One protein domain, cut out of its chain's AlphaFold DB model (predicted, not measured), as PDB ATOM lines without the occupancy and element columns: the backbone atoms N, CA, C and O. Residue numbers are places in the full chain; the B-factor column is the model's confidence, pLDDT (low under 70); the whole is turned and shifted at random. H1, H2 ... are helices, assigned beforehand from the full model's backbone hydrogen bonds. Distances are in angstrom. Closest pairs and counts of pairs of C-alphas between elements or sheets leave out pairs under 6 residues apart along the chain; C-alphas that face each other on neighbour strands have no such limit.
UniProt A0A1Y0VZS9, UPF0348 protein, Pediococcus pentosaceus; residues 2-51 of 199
ATOM      1  N   GLN A   2      34.325 -44.243 -25.648       68.88
ATOM      2  CA  GLN A   2      33.110 -44.037 -24.837       68.88
ATOM      3  C   GLN A   2      33.479 -43.994 -23.347       68.88
ATOM      4  O   GLN A   2      34.496 -44.555 -22.947       68.88
ATOM      5  N   ARG A   3      32.688 -43.287 -22.533       72.38
ATOM      6  CA  ARG A   3      32.900 -43.197 -21.083       72.38
ATOM      7  C   ARG A   3      32.428 -44.489 -20.417       72.38
ATOM      8  O   ARG A   3      31.316 -44.932 -20.682       72.38
ATOM      9  N   GLU A   4      33.243 -45.043 -19.528       67.25
ATOM     10  CA  GLU A   4      32.909 -46.256 -18.780       67.25
ATOM     11  C   GLU A   4      32.360 -45.948 -17.368       67.25
ATOM     12  O   GLU A   4      32.730 -44.959 -16.730       67.25
ATOM     13  N   GLN A   5      31.482 -46.840 -16.893       63.62
ATOM     14  CA  GLN A   5      31.020 -47.061 -15.507       63.62
ATOM     15  C   GLN A   5      30.135 -46.026 -14.783       63.62
ATOM     16  O   GLN A   5      29.272 -46.466 -14.029       63.62
ATOM     17  N   SER A   6      30.276 -44.707 -14.953       59.97
ATOM     18  CA  SER A   6      29.438 -43.743 -14.193       59.97
ATOM     19  C   SER A   6      28.867 -42.609 -15.040       59.97
ATOM     20  O   SER A   6      29.562 -42.065 -15.898       59.97
ATOM     21  N   ASP A   7      27.634 -42.172 -14.775       61.28
ATOM     22  CA  ASP A   7      27.068 -40.961 -15.382       61.28
ATOM     23  C   ASP A   7      27.660 -39.704 -14.707       61.28
ATOM     24  O   ASP A   7      28.070 -39.708 -13.544       61.28
ATOM     25  N   HIS A   8      27.731 -38.582 -15.426       54.28
ATOM     26  CA  HIS A   8      28.280 -37.311 -14.936       54.28
ATOM     27  C   HIS A   8      27.541 -36.801 -13.681       54.28
ATOM     28  O   HIS A   8      28.083 -35.997 -12.911       54.28
ATOM     29  N   ARG A   9      26.289 -37.225 -13.475       55.09
ATOM     30  CA  ARG A   9      25.442 -36.807 -12.348       55.09
ATOM     31  C   ARG A   9      25.357 -37.826 -11.218       55.09
ATOM     32  O   ARG A   9      24.710 -37.518 -10.220       55.09
ATOM     33  N   ASP A  10      26.019 -38.975 -11.338       63.62
ATOM     34  CA  ASP A  10      26.020 -39.956 -10.261       63.62
ATOM     35  C   ASP A  10      26.672 -39.360  -9.024       63.62
ATOM     36  O   ASP A  10      27.766 -38.787  -9.074       63.62
ATOM     37  N   THR A  11      25.956 -39.456  -7.911       62.78
ATOM     38  CA  THR A  11      26.398 -38.894  -6.638       62.78
ATOM     39  C   THR A  11      27.112 -39.945  -5.785       62.78
ATOM     40  O   THR A  11      27.921 -39.596  -4.926       62.78
ATOM     41  N   GLU A  12      26.877 -41.227  -6.048       72.00
ATOM     42  CA  GLU A  12      27.491 -42.353  -5.346       72.00
ATOM     43  C   GLU A  12      28.732 -42.872  -6.072       72.00
ATOM     44  O   GLU A  12      28.827 -42.837  -7.300       72.00
ATOM     45  N   ILE A  13      29.688 -43.372  -5.293       77.94
ATOM     46  CA  ILE A  13      30.891 -44.015  -5.814       77.94
ATOM     47  C   ILE A  13      30.564 -45.486  -6.054       77.94
ATOM     48  O   ILE A  13      30.414 -46.260  -5.113       77.94
ATOM     49  N   LYS A  14      30.442 -45.863  -7.330       73.00
ATOM     50  CA  LYS A  14      30.258 -47.251  -7.760       73.00
ATOM     51  C   LYS A  14      31.529 -47.715  -8.466       73.00
ATOM     52  O   LYS A  14      31.858 -47.221  -9.541       73.00
ATOM     53  N   GLY A  15      32.252 -48.643  -7.846       74.69
ATOM     54  CA  GLY A  15      33.481 -49.214  -8.400       74.69
ATOM     55  C   GLY A  15      34.670 -48.244  -8.441       74.69
ATOM     56  O   GLY A  15      34.763 -47.300  -7.658       74.69
ATOM     57  N   SER A  16      35.606 -48.514  -9.353       79.75
ATOM     58  CA  SER A  16      36.891 -47.810  -9.469       79.75
ATOM     59  C   SER A  16      36.834 -46.512 -10.282       79.75
ATOM     60  O   SER A  16      37.777 -45.724 -10.227       79.75
ATOM     61  N   ILE A  17      35.758 -46.268 -11.043       82.56
ATOM     62  CA  ILE A  17      35.586 -45.055 -11.860       82.56
ATOM     63  C   ILE A  17      34.291 -44.343 -11.456       82.56
ATOM     64  O   ILE A  17      33.206 -44.624 -11.965       82.56
ATOM     65  N   ALA A  18      34.421 -43.356 -10.571       85.88
ATOM     66  CA  ALA A  18      33.305 -42.532 -10.117       85.88
ATOM     67  C   ALA A  18      33.296 -41.135 -10.753       85.88
ATOM     68  O   ALA A  18      34.297 -40.648 -11.290       85.88
ATOM     69  N   SER A  19      32.150 -40.456 -10.672       88.56
ATOM     70  CA  SER A  19      32.046 -39.062 -11.095       88.56
ATOM     71  C   SER A  19      32.895 -38.160 -10.185       88.56
ATOM     72  O   SER A  19      33.008 -38.372  -8.975       88.56
ATOM     73  N   ALA A  20      33.459 -37.087 -10.746       89.62
ATOM     74  CA  ALA A  20      34.205 -36.112  -9.949       89.62
ATOM     75  C   ALA A  20      33.326 -35.445  -8.872       89.62
ATOM     76  O   ALA A  20      33.835 -35.001  -7.846       89.62
ATOM     77  N   SER A  21      32.010 -35.360  -9.097       87.94
ATOM     78  CA  SER A  21      31.054 -34.832  -8.119       87.94
ATOM     79  C   SER A  21      30.877 -35.776  -6.930       87.94
ATOM     80  O   SER A  21      30.920 -35.301  -5.797       87.94
ATOM     81  N   ALA A  22      30.764 -37.085  -7.177       89.81
ATOM     82  CA  ALA A  22      30.707 -38.106  -6.133       89.81
ATOM     83  C   ALA A  22      31.983 -38.106  -5.279       89.81
ATOM     84  O   ALA A  22      31.904 -38.054  -4.055       89.81
ATOM     85  N   ILE A  23      33.156 -38.052  -5.923       92.69
ATOM     86  CA  ILE A  23      34.455 -38.009  -5.232       92.69
ATOM     87  C   ILE A  23      34.583 -36.753  -4.362       92.69
ATOM     88  O   ILE A  23      34.994 -36.856  -3.210       92.69
ATOM     89  N   ARG A  24      34.216 -35.565  -4.871       92.62
ATOM     90  CA  ARG A  24      34.260 -34.326  -4.070       92.62
ATOM     91  C   ARG A  24      33.337 -34.394  -2.859       92.62
ATOM     92  O   ARG A  24      33.748 -33.975  -1.784       92.62
ATOM     93  N   ARG A  25      32.114 -34.907  -3.037       91.62
ATOM     94  CA  ARG A  25      31.151 -35.065  -1.942       91.62
ATOM     95  C   ARG A  25      31.695 -36.014  -0.877       91.62
ATOM     96  O   ARG A  25      31.826 -35.601   0.265       91.62
ATOM     97  N   ALA A  26      32.118 -37.213  -1.277       93.00
ATOM     98  CA  ALA A  26      32.696 -38.189  -0.362       93.00
ATOM     99  C   ALA A  26      33.934 -37.640   0.366       93.00
ATOM    100  O   ALA A  26      34.086 -37.858   1.561       93.00
ATOM    101  N   ALA A  27      34.795 -36.878  -0.318       93.69
ATOM    102  CA  ALA A  27      35.958 -36.258   0.313       93.69
ATOM    103  C   ALA A  27      35.579 -35.195   1.361       93.69
ATOM    104  O   ALA A  27      36.187 -35.164   2.427       93.69
ATOM    105  N   LEU A  28      34.581 -34.349   1.078       93.00
ATOM    106  CA  LEU A  28      34.089 -33.331   2.017       93.00
ATOM    107  C   LEU A  28      33.347 -33.947   3.214       93.00
ATOM    108  O   LEU A  28      33.512 -33.484   4.336       93.00
ATOM    109  N   GLU A  29      32.579 -35.010   2.980       92.75
ATOM    110  CA  GLU A  29      31.832 -35.764   3.999       92.75
ATOM    111  C   GLU A  29      32.703 -36.793   4.742       92.75
ATOM    112  O   GLU A  29      32.195 -37.553   5.561       92.75
ATOM    113  N   GLN A  30      34.011 -36.850   4.452       89.56
ATOM    114  CA  GLN A  30      34.962 -37.814   5.029       89.56
ATOM    115  C   GLN A  30      34.546 -39.290   4.845       89.56
ATOM    116  O   GLN A  30      34.878 -40.155   5.650       89.56
ATOM    117  N   SER A  31      33.837 -39.577   3.756       90.00
ATOM    118  CA  SER A  31      33.408 -40.915   3.341       90.00
ATOM    119  C   SER A  31      34.452 -41.611   2.454       90.00
ATOM    120  O   SER A  31      35.477 -41.037   2.083       90.00
ATOM    121  N   GLU A  32      34.214 -42.872   2.089       89.56
ATOM    122  CA  GLU A  32      35.149 -43.679   1.297       89.56
ATOM    123  C   GLU A  32      35.194 -43.266  -0.189       89.56
ATOM    124  O   GLU A  32      34.193 -43.324  -0.896       89.56
ATOM    125  N   TYR A  33      36.379 -42.878  -0.683       91.75
ATOM    126  CA  TYR A  33      36.624 -42.550  -2.104       91.75
ATOM    127  C   TYR A  33      37.985 -43.024  -2.638       91.75
ATOM    128  O   TYR A  33      38.321 -42.784  -3.799       91.75
ATOM    129  N   PHE A  34      38.807 -43.668  -1.804       89.69
ATOM    130  CA  PHE A  34      40.215 -43.939  -2.113       89.69
ATOM    131  C   PHE A  34      40.411 -44.905  -3.290       89.69
ATOM    132  O   PHE A  34      41.401 -44.778  -4.005       89.69
ATOM    133  N   ASN A  35      39.454 -45.807  -3.525       90.31
ATOM    134  CA  ASN A  35      39.464 -46.741  -4.655       90.31
ATOM    135  C   ASN A  35      39.039 -46.097  -5.986       90.31
ATOM    136  O   ASN A  35      39.275 -46.673  -7.044       90.31
ATOM    137  N   ALA A  36      38.439 -44.903  -5.944       91.50
ATOM    138  CA  ALA A  36      37.932 -44.197  -7.121       91.50
ATOM    139  C   ALA A  36      38.921 -43.164  -7.692       91.50
ATOM    140  O   ALA A  36      38.589 -42.427  -8.623       91.50
ATOM    141  N   VAL A  37      40.125 -43.058  -7.116       92.38
ATOM    142  CA  VAL A  37      41.151 -42.095  -7.532       92.38
ATOM    143  C   VAL A  37      42.541 -42.737  -7.604       92.38
ATOM    144  O   VAL A  37      42.885 -43.577  -6.774       92.38
ATOM    145  N   PRO A  38      43.412 -42.306  -8.534       93.19
ATOM    146  CA  PRO A  38      44.807 -42.738  -8.544       93.19
ATOM    147  C   PRO A  38      45.547 -42.357  -7.253       93.19
ATOM    148  O   PRO A  38      45.281 -41.311  -6.656       93.19
ATOM    149  N   LYS A  39      46.574 -43.136  -6.876       92.69
ATOM    150  CA  LYS A  39      47.406 -42.890  -5.674       92.69
ATOM    151  C   LYS A  39      47.960 -41.459  -5.603       92.69
ATOM    152  O   LYS A  39      47.997 -40.860  -4.530       92.69
ATOM    153  N   ALA A  40      48.378 -40.902  -6.742       92.31
ATOM    154  CA  ALA A  40      48.881 -39.530  -6.820       92.31
ATOM    155  C   ALA A  40      47.798 -38.495  -6.470       92.31
ATOM    156  O   ALA A  40      48.070 -37.562  -5.714       92.31
ATOM    157  N   SER A  41      46.573 -38.689  -6.967       93.75
ATOM    158  CA  SER A  41      45.417 -37.845  -6.653       93.75
ATOM    159  C   SER A  41      45.010 -37.988  -5.190       93.75
ATOM    160  O   SER A  41      44.805 -36.979  -4.528       93.75
ATOM    161  N   LEU A  42      44.982 -39.212  -4.648       93.94
ATOM    162  CA  LEU A  42      44.694 -39.451  -3.230       93.94
ATOM    163  C   LEU A  42      45.674 -38.703  -2.318       93.94
ATOM    164  O   LEU A  42      45.256 -38.035  -1.373       93.94
ATOM    165  N   LYS A  43      46.978 -38.769  -2.623       94.00
ATOM    166  CA  LYS A  43      48.011 -38.029  -1.884       94.00
ATOM    167  C   LYS A  43      47.791 -36.515  -1.968       94.00
ATOM    168  O   LYS A  43      47.934 -35.830  -0.964       94.00
ATOM    169  N   ALA A  44      47.450 -35.998  -3.150       92.12
ATOM    170  CA  ALA A  44      47.189 -34.572  -3.335       92.12
ATOM    171  C   ALA A  44      45.951 -34.102  -2.553       92.12
ATOM    172  O   ALA A  44      46.026 -33.084  -1.876       92.12
ATOM    173  N   ILE A  45      44.855 -34.867  -2.599       92.88
ATOM    174  CA  ILE A  45      43.605 -34.565  -1.884       92.88
ATOM    175  C   ILE A  45      43.843 -34.555  -0.368       92.88
ATOM    176  O   ILE A  45      43.455 -33.601   0.292       92.88
ATOM    177  N   ARG A  46      44.539 -35.565   0.178       91.38
ATOM    178  CA  ARG A  46      44.835 -35.658   1.623       91.38
ATOM    179  C   ARG A  46      45.706 -34.520   2.155       91.38
ATOM    180  O   ARG A  46      45.608 -34.184   3.326       91.38
ATOM    181  N   ASN A  47      46.557 -33.951   1.306       91.00
ATOM    182  CA  ASN A  47      47.459 -32.863   1.683       91.00
ATOM    183  C   ASN A  47      46.864 -31.470   1.428       91.00
ATOM    184  O   ASN A  47      47.515 -30.471   1.727       91.00
ATOM    185  N   ALA A  48      45.676 -31.387   0.829       90.19
ATOM    186  CA  ALA A  48      45.023 -30.128   0.507       90.19
ATOM    187  C   ALA A  48      43.961 -29.781   1.553       90.19
ATOM    188  O   ALA A  48      43.260 -30.655   2.060       90.19
ATOM    189  N   LYS A  49      43.772 -28.483   1.814       92.12
ATOM    190  CA  LYS A  49      42.541 -28.014   2.454       92.12
ATOM    191  C   LYS A  49      41.413 -28.125   1.430       92.12
ATOM    192  O   LYS A  49      41.447 -27.446   0.403       92.12
ATOM    193  N   LEU A  50      40.443 -28.994   1.699       93.56
ATOM    194  CA  LEU A  50      39.255 -29.110   0.860       93.56
ATOM    195  C   LEU A  50      38.413 -27.844   1.001       93.56
ATOM    196  O   LEU A  50      38.225 -27.338   2.104       93.56
ATOM    197  N   THR A  51      37.932 -27.338  -0.130       94.12
ATOM    198  CA  THR A  51      37.140 -26.111  -0.197       94.12
ATOM    199  C   THR A  51      35.794 -26.383  -0.837       94.12
ATOM    200  O   THR A  51      35.691 -27.130  -1.816       94.12
TER     201      THR A  51
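This is residues 2 to 51 of the 199 residues of the protein "UPF0348 protein" of Pediococcus pentosaceus (UniProt A0A1Y0VZS9). This is a domain of little regular structure: a long stretch with no named element, residues 2 to 19, leads into two short helices, H1 and then H2, joined by a loop and set a little away from each other. After H2 the last residues, 47 to 51, turn back towards H1. The printed part has 50 residues, of which 17 are in the two named helices, and no named strand; the class is all helix. It is compact, with a radius of gyration of the C-alphas of 10.6 A, yet elongated in outline, spanning 32 by 20 by 15 A.

Residues 2 to 19 begin at C-alpha 2, (33.110, -44.037, -24.837). H1, residues 20 to 28, measures 12.3 A from C-alpha 20 at (34.205, -36.112, -9.949) to C-alpha 28. H2, residues 39 to 46, measures 10.6 A and ends at C-alpha 46, (44.835, -35.658, 1.623).

H1 and H2 are only just apart, their closest C-alphas being 8.1 A from each other. In both helices every O i to N i+4 pair is within hydrogen-bond range.

The C-alphas farthest apart, those of Gln 2 and Lys 49, are 33.0 A apart. The printed part has no cut, and the link from H1 to H2, 10 residues, is short. Model confidence is under 70 at residue 2 and residues 4 to 11.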